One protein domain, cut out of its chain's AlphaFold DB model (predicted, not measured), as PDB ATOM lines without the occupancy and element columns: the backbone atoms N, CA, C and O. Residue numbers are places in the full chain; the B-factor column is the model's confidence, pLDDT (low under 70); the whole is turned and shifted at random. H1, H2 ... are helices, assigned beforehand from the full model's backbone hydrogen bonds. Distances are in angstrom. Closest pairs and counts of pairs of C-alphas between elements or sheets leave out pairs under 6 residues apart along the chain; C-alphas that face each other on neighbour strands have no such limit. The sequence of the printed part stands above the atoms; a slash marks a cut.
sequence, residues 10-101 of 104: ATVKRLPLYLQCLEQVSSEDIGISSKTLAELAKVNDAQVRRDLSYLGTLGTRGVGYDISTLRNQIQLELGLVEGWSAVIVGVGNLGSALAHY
ATOM      1  N   ALA A  10       5.897  -1.350  -3.159       93.75
ATOM      2  CA  ALA A  10       7.219  -0.860  -2.776       93.75
ATOM      3  C   ALA A  10       7.152   0.254  -1.716       93.75
ATOM      4  O   ALA A  10       8.023   0.318  -0.854       93.75
ATOM      5  N   THR A  11       6.130   1.110  -1.778       95.19
ATOM      6  CA  THR A  11       5.877   2.165  -0.791       95.19
ATOM      7  C   THR A  11       5.408   1.557   0.525       95.19
ATOM      8  O   THR A  11       5.993   1.870   1.556       95.19
ATOM      9  N   VAL A  12       4.462   0.607   0.489       94.06
ATOM     10  CA  VAL A  12       3.996  -0.117   1.690       94.06
ATOM     11  C   VAL A  12       5.167  -0.754   2.444       94.06
ATOM     12  O   VAL A  12       5.271  -0.602   3.654       94.06
ATOM     13  N   LYS A  13       6.112  -1.384   1.732       94.19
ATOM     14  CA  LYS A  13       7.323  -1.972   2.338       94.19
ATOM     15  C   LYS A  13       8.241  -0.957   3.032       94.19
ATOM     16  O   LYS A  13       9.025  -1.360   3.884       94.19
ATOM     17  N   ARG A  14       8.187   0.329   2.665       96.94
ATOM     18  CA  ARG A  14       9.004   1.398   3.269       96.94
ATOM     19  C   ARG A  14       8.303   2.139   4.402       96.94
ATOM     20  O   ARG A  14       8.990   2.744   5.216       96.94
ATOM     21  N   LEU A  15       6.976   2.078   4.499       95.88
ATOM     22  CA  LEU A  15       6.234   2.755   5.568       95.88
ATOM     23  C   LEU A  15       6.706   2.376   6.989       95.88
ATOM     24  O   LEU A  15       6.882   3.297   7.786       95.88
ATOM     25  N   PRO A  16       7.007   1.099   7.317       95.50
ATOM     26  CA  PRO A  16       7.532   0.748   8.639       95.50
ATOM     27  C   PRO A  16       8.890   1.394   8.935       95.50
ATOM     28  O   PRO A  16       9.153   1.787  10.065       95.50
ATOM     29  N   LEU A  17       9.738   1.563   7.914       96.56
ATOM     30  CA  LEU A  17      11.023   2.245   8.063       96.56
ATOM     31  C   LEU A  17      10.825   3.729   8.385       96.56
ATOM     32  O   LEU A  17      11.493   4.253   9.268       96.56
ATOM     33  N   TYR A  18       9.887   4.406   7.715       96.81
ATOM     34  CA  TYR A  18       9.562   5.791   8.059       96.81
ATOM     35  C   TYR A  18       9.011   5.909   9.476       96.81
ATOM     36  O   TYR A  18       9.411   6.824  10.187       96.81
ATOM     37  N   LEU A  19       8.156   4.974   9.905       95.31
ATOM     38  CA  LEU A  19       7.644   4.938  11.273       95.31
ATOM     39  C   LEU A  19       8.785   4.847  12.299       95.31
ATOM     40  O   LEU A  19       8.857   5.682  13.196       95.31
ATOM     41  N   GLN A  20       9.726   3.925  12.087       94.38
ATOM     42  CA  GLN A  20      10.912   3.771  12.930       94.38
ATOM     43  C   GLN A  20      11.793   5.033  12.936       94.38
ATOM     44  O   GLN A  20      12.286   5.449  13.980       94.38
ATOM     45  N   CYS A  21      11.997   5.679  11.784       95.94
ATOM     46  CA  CYS A  21      12.745   6.936  11.727       95.94
ATOM     47  C   CYS A  21      12.053   8.051  12.519       95.94
ATOM     48  O   CYS A  21      12.733   8.838  13.166       95.94
ATOM     49  N   LEU A  22      10.718   8.118  12.498       94.31
ATOM     50  CA  LEU A  22       9.947   9.110  13.254       94.31
ATOM     51  C   LEU A  22       9.987   8.868  14.766       94.31
ATOM     52  O   LEU A  22       9.739   9.796  15.528       94.31
ATOM     53  N   GLU A  23      10.263   7.649  15.223       90.81
ATOM     54  CA  GLU A  23      10.486   7.340  16.645       90.81
ATOM     55  C   GLU A  23      11.853   7.826  17.144       90.81
ATOM     56  O   GLU A  23      12.024   8.045  18.339       90.81
ATOM     57  N   GLN A  24      12.813   8.045  16.241       90.19
ATOM     58  CA  GLN A  24      14.150   8.554  16.572       90.19
ATOM     59  C   GLN A  24      14.209  10.084  16.671       90.19
ATOM     60  O   GLN A  24      15.234  10.633  17.074       90.19
ATOM     61  N   VAL A  25      13.145  10.780  16.264       89.94
ATOM     62  CA  VAL A  25      13.080  12.244  16.295       89.94
ATOM     63  C   VAL A  25      12.717  12.718  17.703       89.94
ATOM     64  O   VAL A  25      11.975  12.035  18.412       89.94
ATOM     65  N   SER A  26      13.234  13.883  18.110       85.44
ATOM     66  CA  SER A  26      12.930  14.450  19.424       85.44
ATOM     67  C   SER A  26      11.425  14.641  19.589       85.44
ATOM     68  O   SER A  26      10.735  15.095  18.679       85.44
ATOM     69  N   SER A  27      10.917  14.358  20.786       80.31
ATOM     70  CA  SER A  27       9.529  14.652  21.156       80.31
ATOM     71  C   SER A  27       9.200  16.149  21.142       80.31
ATOM     72  O   SER A  27       8.028  16.511  21.167       80.31
ATOM     73  N   GLU A  28      10.219  17.012  21.145       86.94
ATOM     74  CA  GLU A  28      10.075  18.471  21.070       86.94
ATOM     75  C   GLU A  28       9.889  18.965  19.628       86.94
ATOM     76  O   GLU A  28       9.386  20.070  19.411       86.94
ATOM     77  N   ASP A  29      10.267  18.153  18.637       86.88
ATOM     78  CA  ASP A  29      10.133  18.513  17.234       86.88
ATOM     79  C   ASP A  29       8.676  18.360  16.791       86.88
ATOM     80  O   ASP A  29       8.068  17.291  16.864       86.88
ATOM     81  N   ILE A  30       8.108  19.446  16.277       88.00
ATOM     82  CA  ILE A  30       6.736  19.448  15.755       88.00
ATOM     83  C   ILE A  30       6.718  18.911  14.317       88.00
ATOM     84  O   ILE A  30       5.787  18.218  13.908       88.00
ATOM     85  N   GLY A  31       7.763  19.206  13.537       91.69
ATOM     86  CA  GLY A  31       7.815  18.899  12.113       91.69
ATOM     87  C   GLY A  31       9.133  18.286  11.654       91.69
ATOM     88  O   GLY A  31      10.190  18.551  12.216       91.69
ATOM     89  N   ILE A  32       9.072  17.502  10.577       94.06
ATOM     90  CA  ILE A  32      10.236  16.911   9.913       94.06
ATOM     91  C   ILE A  32      10.218  17.198   8.410       94.06
ATOM     92  O   ILE A  32       9.196  17.075   7.733       94.06
ATOM     93  N   SER A  33      11.369  17.570   7.850       94.56
ATOM     94  CA  SER A  33      11.499  17.762   6.405       94.56
ATOM     95  C   SER A  33      11.610  16.422   5.665       94.56
ATOM     96  O   SER A  33      12.134  15.443   6.202       94.56
ATOM     97  N   SER A  34      11.192  16.374   4.394       94.25
ATOM     98  CA  SER A  34      11.395  15.179   3.559       94.25
ATOM     99  C   SER A  34      12.877  14.819   3.411       94.25
ATOM    100  O   SER A  34      13.204  13.639   3.345       94.25
ATOM    101  N   LYS A  35      13.767  15.820   3.434       95.31
ATOM    102  CA  LYS A  35      15.218  15.637   3.357       95.31
ATOM    103  C   LYS A  35      15.759  14.944   4.607       95.31
ATOM    104  O   LYS A  35      16.453  13.943   4.486       95.31
ATOM    105  N   THR A  36      15.386  15.429   5.789       95.38
ATOM    106  CA  THR A  36      15.789  14.835   7.073       95.38
ATOM    107  C   THR A  36      15.276  13.401   7.193       95.38
ATOM    108  O   THR A  36      16.036  12.493   7.518       95.38
ATOM    109  N   LEU A  37      14.004  13.163   6.853       95.94
ATOM    110  CA  LEU A  37      13.438  11.815   6.874       95.94
ATOM    111  C   LEU A  37      14.126  10.885   5.861       95.94
ATOM    112  O   LEU A  37      14.329   9.708   6.144       95.94
ATOM    113  N   ALA A  38      14.518  11.401   4.694       96.69
ATOM    114  CA  ALA A  38      15.250  10.642   3.686       96.69
ATOM    115  C   ALA A  38      16.654  10.239   4.157       96.69
ATOM    116  O   ALA A  38      17.063   9.102   3.925       96.69
ATOM    117  N   GLU A  39      17.360  11.139   4.848       96.81
ATOM    118  CA  GLU A  39      18.667  10.869   5.455       96.81
ATOM    119  C   GLU A  39      18.569   9.763   6.515       96.81
ATOM    120  O   GLU A  39      19.320   8.787   6.447       96.81
ATOM    121  N   LEU A  40      17.587   9.851   7.422       95.94
ATOM    122  CA  LEU A  40      17.334   8.826   8.444       95.94
ATOM    123  C   LEU A  40      16.967   7.469   7.824       95.94
ATOM    124  O   LEU A  40      17.512   6.434   8.206       95.94
ATOM    125  N   ALA A  41      16.088   7.473   6.820       96.25
ATOM    126  CA  ALA A  41      15.621   6.262   6.148       96.25
ATOM    127  C   ALA A  41      16.585   5.743   5.066       96.25
ATOM    128  O   ALA A  41      16.300   4.730   4.428       96.25
ATOM    129  N   LYS A  42      17.719   6.417   4.827       96.31
ATOM    130  CA  LYS A  42      18.702   6.072   3.781       96.31
ATOM    131  C   LYS A  42      18.071   5.903   2.392       96.31
ATOM    132  O   LYS A  42      18.438   5.014   1.621       96.31
ATOM    133  N   VAL A  43      17.120   6.770   2.062       96.44
ATOM    134  CA  VAL A  43      16.480   6.859   0.742       96.44
ATOM    135  C   VAL A  43      16.692   8.254   0.159       96.44
ATOM    136  O   VAL A  43      17.215   9.142   0.822       96.44
ATOM    137  N   ASN A  44      16.294   8.476  -1.093       96.88
ATOM    138  CA  ASN A  44      16.331   9.824  -1.651       96.88
ATOM    139  C   ASN A  44      15.087  10.640  -1.245       96.88
ATOM    140  O   ASN A  44      13.988  10.118  -1.069       96.88
ATOM    141  N   ASP A  45      15.270  11.951  -1.147       95.62
ATOM    142  CA  ASP A  45      14.250  12.923  -0.740       95.62
ATOM    143  C   ASP A  45      13.014  12.947  -1.669       95.62
ATOM    144  O   ASP A  45      11.868  13.064  -1.226       95.62
ATOM    145  N   ALA A  46      13.215  12.744  -2.975       95.75
ATOM    146  CA  ALA A  46      12.114  12.637  -3.933       95.75
ATOM    147  C   ALA A  46      11.262  11.371  -3.717       95.75
ATOM    148  O   ALA A  46      10.053  11.401  -3.956       95.75
ATOM    149  N   GLN A  47      11.873  10.283  -3.246       96.75
ATOM    150  CA  GLN A  47      11.212   9.024  -2.932       96.75
ATOM    151  C   GLN A  47      10.336   9.179  -1.694       96.75
ATOM    152  O   GLN A  47       9.181   8.777  -1.749       96.75
ATOM    153  N   VAL A  48      10.831   9.846  -0.642       96.19
ATOM    154  CA  VAL A  48      10.022  10.172   0.547       96.19
ATOM    155  C   VAL A  48       8.795  10.983   0.150       96.19
ATOM    156  O   VAL A  48       7.677  10.590   0.464       96.19
ATOM    157  N   ARG A  49       8.967  12.077  -0.604       94.19
ATOM    158  CA  ARG A  49       7.822  12.878  -1.076       94.19
ATOM    159  C   ARG A  49       6.816  12.051  -1.870       94.19
ATOM    160  O   ARG A  49       5.617  12.184  -1.655       94.19
ATOM    161  N   ARG A  50       7.297  11.205  -2.785       94.38
ATOM    162  CA  ARG A  50       6.435  10.338  -3.594       94.38
ATOM    163  C   ARG A  50       5.671   9.350  -2.720       94.38
ATOM    164  O   ARG A  50       4.469   9.206  -2.890       94.38
ATOM    165  N   ASP A  51       6.347   8.709  -1.780       95.44
ATOM    166  CA  ASP A  51       5.741   7.727  -0.889       95.44
ATOM    167  C   ASP A  51       4.681   8.348   0.012       95.44
ATOM    168  O   ASP A  51       3.557   7.854   0.067       95.44
ATOM    169  N   LEU A  52       5.011   9.471   0.650       93.81
ATOM    170  CA  LEU A  52       4.091  10.163   1.545       93.81
ATOM    171  C   LEU A  52       2.916  10.806   0.799       93.81
ATOM    172  O   LEU A  52       1.836  10.916   1.370       93.81
ATOM    173  N   SER A  53       3.073  11.146  -0.488       92.00
ATOM    174  CA  SER A  53       1.967  11.664  -1.307       92.00
ATOM    175  C   SER A  53       0.816  10.670  -1.489       92.00
ATOM    176  O   SER A  53      -0.316  11.088  -1.729       92.00
ATOM    177  N   TYR A  54       1.070   9.363  -1.342       91.88
ATOM    178  CA  TYR A  54       0.012   8.352  -1.391       91.88
ATOM    179  C   TYR A  54      -0.814   8.274  -0.102       91.88
ATOM    180  O   TYR A  54      -1.907   7.715  -0.129       91.88
ATOM    181  N   LEU A  55      -0.320   8.837   1.005       88.38
ATOM    182  CA  LEU A  55      -1.001   8.848   2.303       88.38
ATOM    183  C   LEU A  55      -1.935  10.066   2.464       88.38
ATOM    184  O   LEU A  55      -2.494  10.284   3.536       88.38
ATOM    185  N   GLY A  56      -2.090  10.869   1.405       82.00
ATOM    186  CA  GLY A  56      -2.878  12.101   1.379       82.00
ATOM    187  C   GLY A  56      -2.016  13.363   1.322       82.00
ATOM    188  O   GLY A  56      -0.801  13.321   1.127       82.00
ATOM    189  N   THR A  57      -2.654  14.523   1.476       73.31
ATOM    190  CA  THR A  57      -1.969  15.820   1.582       73.31
ATOM    191  C   THR A  57      -1.346  15.973   2.961       73.31
ATOM    192  O   THR A  57      -1.896  16.617   3.850       73.31
ATOM    193  N   LEU A  58      -0.185  15.349   3.129       72.88
ATOM    194  CA  LEU A  58       0.666  15.524   4.290       72.88
ATOM    195  C   LEU A  58       1.725  16.580   3.970       72.88
ATOM    196  O   LEU A  58       2.421  16.500   2.960       72.88
ATOM    197  N   GLY A  59       1.861  17.554   4.862       78.50
ATOM    198  CA  GLY A  59       2.965  18.505   4.856       78.50
ATOM    199  C   GLY A  59       2.619  19.913   4.383       78.50
ATOM    200  O   GLY A  59       1.734  20.145   3.561       78.50
ATOM    201  N   THR A  60       3.366  20.871   4.924       82.12
ATOM    202  CA  THR A  60       3.230  22.302   4.651       82.12
ATOM    203  C   THR A  60       4.520  22.821   4.029       82.12
ATOM    204  O   THR A  60       5.622  22.565   4.528       82.12
ATOM    205  N   ARG A  61       4.404  23.559   2.917       77.81
ATOM    206  CA  ARG A  61       5.561  24.145   2.228       77.81
ATOM    207  C   ARG A  61       6.350  25.027   3.204       77.81
ATOM    208  O   ARG A  61       5.787  25.938   3.794       77.81
ATOM    209  N   GLY A  62       7.644  24.754   3.351       77.19
ATOM    210  CA  GLY A  62       8.538  25.486   4.261       77.19
ATOM    211  C   GLY A  62       8.565  24.978   5.708       77.19
ATOM    212  O   GLY A  62       9.465  25.369   6.438       77.19
ATOM    213  N   VAL A  63       7.649  24.085   6.102       81.62
ATOM    214  CA  VAL A  63       7.571  23.514   7.464       81.62
ATOM    215  C   VAL A  63       7.897  22.016   7.467       81.62
ATOM    216  O   VAL A  63       8.539  21.524   8.386       81.62
ATOM    217  N   GLY A  64       7.518  21.286   6.415       90.50
ATOM    218  CA  GLY A  64       7.656  19.827   6.359       90.50
ATOM    219  C   GLY A  64       6.384  19.120   6.822       90.50
ATOM    220  O   GLY A  64       5.287  19.650   6.648       90.50
ATOM    221  N   TYR A  65       6.522  17.911   7.356       93.69
ATOM    222  CA  TYR A  65       5.420  17.082   7.841       93.69
ATOM    223  C   TYR A  65       5.314  17.185   9.353       93.69
ATOM    224  O   TYR A  65       6.324  17.026  10.031       93.69
ATOM    225  N   ASP A  66       4.106  17.392   9.873       93.06
ATOM    226  CA  ASP A  66       3.847  17.243  11.305       93.06
ATOM    227  C   ASP A  66       4.106  15.789  11.727       93.06
ATOM    228  O   ASP A  66       3.552  14.860  11.129       93.06
ATOM    229  N   ILE A  67       4.971  15.590  12.724       93.00
ATOM    230  CA  ILE A  67       5.457  14.256  13.107       93.00
ATOM    231  C   ILE A  67       4.316  13.401  13.655       93.00
ATOM    232  O   ILE A  67       4.196  12.228  13.293       93.00
ATOM    233  N   SER A  68       3.456  13.985  14.492       91.25
ATOM    234  CA  SER A  68       2.347  13.273  15.129       91.25
ATOM    235  C   SER A  68       1.310  12.806  14.103       91.25
ATOM    236  O   SER A  68       0.912  11.640  14.087       91.25
ATOM    237  N   THR A  69       0.952  13.688  13.174       91.81
ATOM    238  CA  THR A  69       0.000  13.429  12.094       91.81
ATOM    239  C   THR A  69       0.553  12.392  11.126       91.81
ATOM    240  O   THR A  69      -0.148  11.451  10.755       91.81
ATOM    241  N   LEU A  70       1.827  12.526  10.745       94.19
ATOM    242  CA  LEU A  70       2.492  11.585   9.850       94.19
ATOM    243  C   LEU A  70       2.583  10.185  10.472       94.19
ATOM    244  O   LEU A  70       2.274   9.203   9.798       94.19
ATOM    245  N   ARG A  71       2.950  10.090  11.758       93.25
ATOM    246  CA  ARG A  71       2.992   8.824  12.503       93.25
ATOM    247  C   ARG A  71       1.625   8.141  12.504       93.25
ATOM    248  O   ARG A  71       1.532   6.980  12.112       93.25
ATOM    249  N   ASN A  72       0.574   8.877  12.865       91.31
ATOM    250  CA  ASN A  72      -0.792   8.353  12.912       91.31
ATOM    251  C   ASN A  72      -1.265   7.863  11.538       91.31
ATOM    252  O   ASN A  72      -1.841   6.780  11.431       91.31
ATOM    253  N   GLN A  73      -0.989   8.622  10.472       92.19
ATOM    254  CA  GLN A  73      -1.379   8.220   9.122       92.19
ATOM    255  C   GLN A  73      -0.634   6.957   8.672       92.19
ATOM    256  O   GLN A  73      -1.248   6.050   8.117       92.19
ATOM    257  N   ILE A  74       0.671   6.855   8.946       93.69
ATOM    258  CA  ILE A  74       1.450   5.651   8.628       93.69
ATOM    259  C   ILE A  74       0.912   4.433   9.396       93.69
ATOM    260  O   ILE A  74       0.738   3.370   8.803       93.69
ATOM    261  N   GLN A  75       0.609   4.578  10.689       91.50
ATOM    262  CA  GLN A  75       0.032   3.501  11.502       91.50
ATOM    263  C   GLN A  75      -1.339   3.052  10.983       91.50
ATOM    264  O   GLN A  75      -1.608   1.850  10.939       91.50
ATOM    265  N   LEU A  76      -2.182   3.992  10.546       89.88
ATOM    266  CA  LEU A  76      -3.483   3.695   9.948       89.88
ATOM    267  C   LEU A  76      -3.345   2.888   8.652       89.88
ATOM    268  O   LEU A  76      -4.054   1.901   8.471       89.88
ATOM    269  N   GLU A  77      -2.424   3.281   7.773       89.38
ATOM    270  CA  GLU A  77      -2.187   2.599   6.492       89.38
ATOM    271  C   GLU A  77      -1.527   1.225   6.668       89.38
ATOM    272  O   GLU A  77      -1.768   0.314   5.878       89.38
ATOM    273  N   LEU A  78      -0.735   1.042   7.728       89.50
ATOM    274  CA  LEU A  78      -0.172  -0.257   8.110       89.50
ATOM    275  C   LEU A  78      -1.151  -1.143   8.898       89.50
ATOM    276  O   LEU A  78      -0.832  -2.299   9.168       89.50
ATOM    277  N   GLY A  79      -2.325  -0.628   9.276       87.62
ATOM    278  CA  GLY A  79      -3.297  -1.366  10.083       87.62
ATOM    279  C   GLY A  79      -2.839  -1.625  11.523       87.62
ATOM    280  O   GLY A  79      -3.319  -2.569  12.142       87.62
ATOM    281  N   LEU A  80      -1.931  -0.797  12.057       84.69
ATOM    282  CA  LEU A  80      -1.372  -0.917  13.415       84.69
ATOM    283  C   LEU A  80      -2.289  -0.351  14.511       84.69
ATOM    284  O   LEU A  80      -1.960  -0.416  15.690       84.69
ATOM    285  N   VAL A  81      -3.427   0.231  14.127       73.25
ATOM    286  CA  VAL A  81      -4.409   0.819  15.055       73.25
ATOM    287  C   VAL A  81      -5.277  -0.265  15.715       73.25
ATOM    288  O   VAL A  81      -5.858  -0.035  16.772       73.25
ATOM    289  N   GLU A  82      -5.340  -1.462  15.122       68.00
ATOM    290  CA  GLU A  82      -6.053  -2.624  15.655       68.00
ATOM    291  C   GLU A  82      -5.054  -3.729  16.035       68.00
ATOM    292  O   GLU A  82      -4.061  -3.954  15.346       68.00
ATOM    293  N   GLY A  83      -5.297  -4.423  17.151       66.12
ATOM    294  CA  GLY A  83      -4.460  -5.542  17.582       66.12
ATOM    295  C   GLY A  83      -4.712  -6.779  16.722       66.12
ATOM    296  O   GLY A  83      -5.805  -7.342  16.748       66.12
ATOM    297  N   TRP A  84      -3.699  -7.233  15.986       78.19
ATOM    298  CA  TRP A  84      -3.794  -8.461  15.199       78.19
ATOM    299  C   TRP A  84      -3.480  -9.671  16.074       78.19
ATOM    300  O   TRP A  84      -2.407  -9.766  16.669       78.19
ATOM    301  N   SER A  85      -4.409 -10.624  16.128       81.38
ATOM    302  CA  SER A  85      -4.136 -11.928  16.735       81.38
ATOM    303  C   SER A  85      -3.325 -12.783  15.762       81.38
ATOM    304  O   SER A  85      -3.736 -12.987  14.620       81.38
ATOM    305  N   ALA A  86      -2.188 -13.305  16.219       85.75
ATOM    306  CA  ALA A  86      -1.334 -14.215  15.462       85.75
ATOM    307  C   ALA A  86      -1.067 -15.493  16.271       85.75
ATOM    308  O   ALA A  86      -1.090 -15.477  17.500       85.75
ATOM    309  N   VAL A  87      -0.806 -16.606  15.579       91.81
ATOM    310  CA  VAL A  87      -0.465 -17.899  16.192       91.81
ATOM    311  C   VAL A  87       0.877 -18.371  15.644       91.81
ATOM    312  O   VAL A  87       1.120 -18.297  14.440       91.81
ATOM    313  N   ILE A  88       1.742 -18.882  16.520       91.50
ATOM    314  CA  ILE A  88       3.011 -19.511  16.140       91.50
ATOM    315  C   ILE A  88       2.778 -21.016  15.985       91.50
ATOM    316  O   ILE A  88       2.366 -21.686  16.931       91.50
ATOM    317  N   VAL A  89       3.067 -21.562  14.801       95.00
ATOM    318  CA  VAL A  89       3.021 -23.009  14.549       95.00
ATOM    319  C   VAL A  89       4.440 -23.569  14.618       95.00
ATOM    320  O   VAL A  89       5.269 -23.294  13.754       95.00
ATOM    321  N   GLY A  90       4.700 -24.369  15.655       92.19
ATOM    322  CA  GLY A  90       6.010 -24.953  15.952       92.19
ATOM    323  C   GLY A  90       6.791 -24.146  16.994       92.19
ATOM    324  O   GLY A  90       7.224 -23.027  16.737       92.19
ATOM    325  N   VAL A  91       7.016 -24.743  18.168       90.88
ATOM    326  CA  VAL A  91       7.683 -24.102  19.321       90.88
ATOM    327  C   VAL A  91       9.078 -24.702  19.543       90.88
ATOM    328  O   VAL A  91       9.427 -25.161  20.625       90.88
ATOM    329  N   GLY A  92       9.875 -24.752  18.471       92.31
ATOM    330  CA  GLY A  92      11.315 -25.021  18.565       92.31
ATOM    331  C   GLY A  92      12.088 -23.774  19.010       92.31
ATOM    332  O   GLY A  92      11.489 -22.791  19.442       92.31
ATOM    333  N   ASN A  93      13.411 -23.755  18.836       95.19
ATOM    334  CA  ASN A  93      14.251 -22.622  19.265       95.19
ATOM    335  C   ASN A  93      13.772 -21.265  18.709       95.19
ATOM    336  O   ASN A  93      13.653 -20.303  19.461       95.19
ATOM    337  N   LEU A  94      13.436 -21.198  17.413       92.25
ATOM    338  CA  LEU A  94      12.935 -19.968  16.787       92.25
ATOM    339  C   LEU A  94      11.521 -19.606  17.258       92.25
ATOM    340  O   LEU A  94      11.256 -18.447  17.556       92.25
ATOM    341  N   GLY A  95      10.624 -20.592  17.350       93.00
ATOM    342  CA  GLY A  95       9.250 -20.363  17.803       93.00
ATOM    343  C   GLY A  95       9.200 -19.855  19.242       93.00
ATOM    344  O   GLY A  95       8.475 -18.912  19.536       93.00
ATOM    345  N   SER A  96      10.038 -20.416  20.117       93.06
ATOM    346  CA  SER A  96      10.195 -19.944  21.492       93.06
ATOM    347  C   SER A  96      10.799 -18.537  21.542       93.06
ATOM    348  O   SER A  96      10.282 -17.684  22.257       93.06
ATOM    349  N   ALA A  97      11.834 -18.248  20.744       93.38
ATOM    350  CA  ALA A  97      12.425 -16.909  20.686       93.38
ATOM    351  C   ALA A  97      11.409 -15.841  20.241       93.38
ATOM    352  O   ALA A  97      11.338 -14.776  20.847       93.38
ATOM    353  N   LEU A  98      10.587 -16.142  19.231       90.50
ATOM    354  CA  LEU A  98       9.533 -15.243  18.758       90.50
ATOM    355  C   LEU A  98       8.403 -15.071  19.784       90.50
ATOM    356  O   LEU A  98       7.904 -13.964  19.943       90.50
ATOM    357  N   ALA A  99       8.023 -16.130  20.506       90.25
ATOM    358  CA  ALA A  99       6.975 -16.061  21.527       90.25
ATOM    359  C   ALA A  99       7.347 -15.162  22.721       90.25
ATOM    360  O   ALA A  99       6.465 -14.587  23.352       90.25
ATOM    361  N   HIS A 100       8.643 -15.035  23.023       89.25
ATOM    362  CA  HIS A 100       9.157 -14.177  24.097       89.25
ATOM    363  C   HIS A 100       9.608 -12.795  23.601       89.25
ATOM    364  O   HIS A 100      10.127 -11.997  24.383       89.25
ATOM    365  N   TYR A 101       9.445 -12.504  22.310       86.00
ATOM    366  CA  TYR A 101       9.862 -11.234  21.740       86.00
ATOM    367  C   TYR A 101       8.853 -10.131  22.085       86.00
ATOM    368  O   TYR A 101       7.720 -10.145  21.613       86.00
TER     369      TYR A 101
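What this domain is: This is residues 10 to 101 of the 104 residues of the protein "Put_DNA-bind_N domain-containing protein" of Acidimicrobiia bacterium (UniProt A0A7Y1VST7). You are looking at a small head of four helices and a long thin arm, residues 78 to 92, which leads away to the short helix H5 at the far end. In the head, H4 and H2 pack on H1, and H3 packs on H2. The printed part has 92 residues with five named helices, H1 to H5 in chain order, and no named strand; the class is all helix, though only 43 residues are in named elements. The whole is loose, with a radius of gyration of the C-alphas of 16.0 A, and elongated, spanning 52 by 29 by 23 A, with the arm and H5 making the length.

Where its parts are: Find C-alpha 15 at (6.234, 2.755, 5.568); there H1 begins, residues 15 to 23, 12.7 A long. H2 is residues 34 to 40, and H3, residues 45 to 53, measures 12.4 A. Look for H4, residues 67 to 77, from C-alpha 67 at (5.457, 14.256, 13.107); it is the longest at 15.4 A. H5, residues 93 to 99, ends at C-alpha 99, (6.975, -16.061, 21.527).

How they stand to each other: Start at H1, which touches H2 about perpendicular at 83 degrees; their closest C-alphas, Cys 21 and Leu 40, are 6.0 A apart. H1 touches H4 at a shallow tilt of 28 degrees, opposite ways, with the closest C-alphas, Leu 19 and Arg 71, 6.2 A apart. H2 touches H3 at a steep tilt of 68 degrees, only just short of about perpendicular, closest at C-alphas 35 and 45, 5.0 A. H1 and H3 are near each other, while H5 touches no helix. Residues 31 to 32 pair antiparallel with residues 65 to 66. In H1, H2, H3, H4 and H5 every O i to N i+4 pair is within hydrogen-bond range.

The domain as a whole: The C-alphas farthest apart, Gly 62 and Gly 92, are 52.6 A from each other. The printed part has no cut; the links H3 to H4 and H4 to H5 are long. Mean pLDDT of the printed part is 90.4, and residues 82 to 83 are under 70.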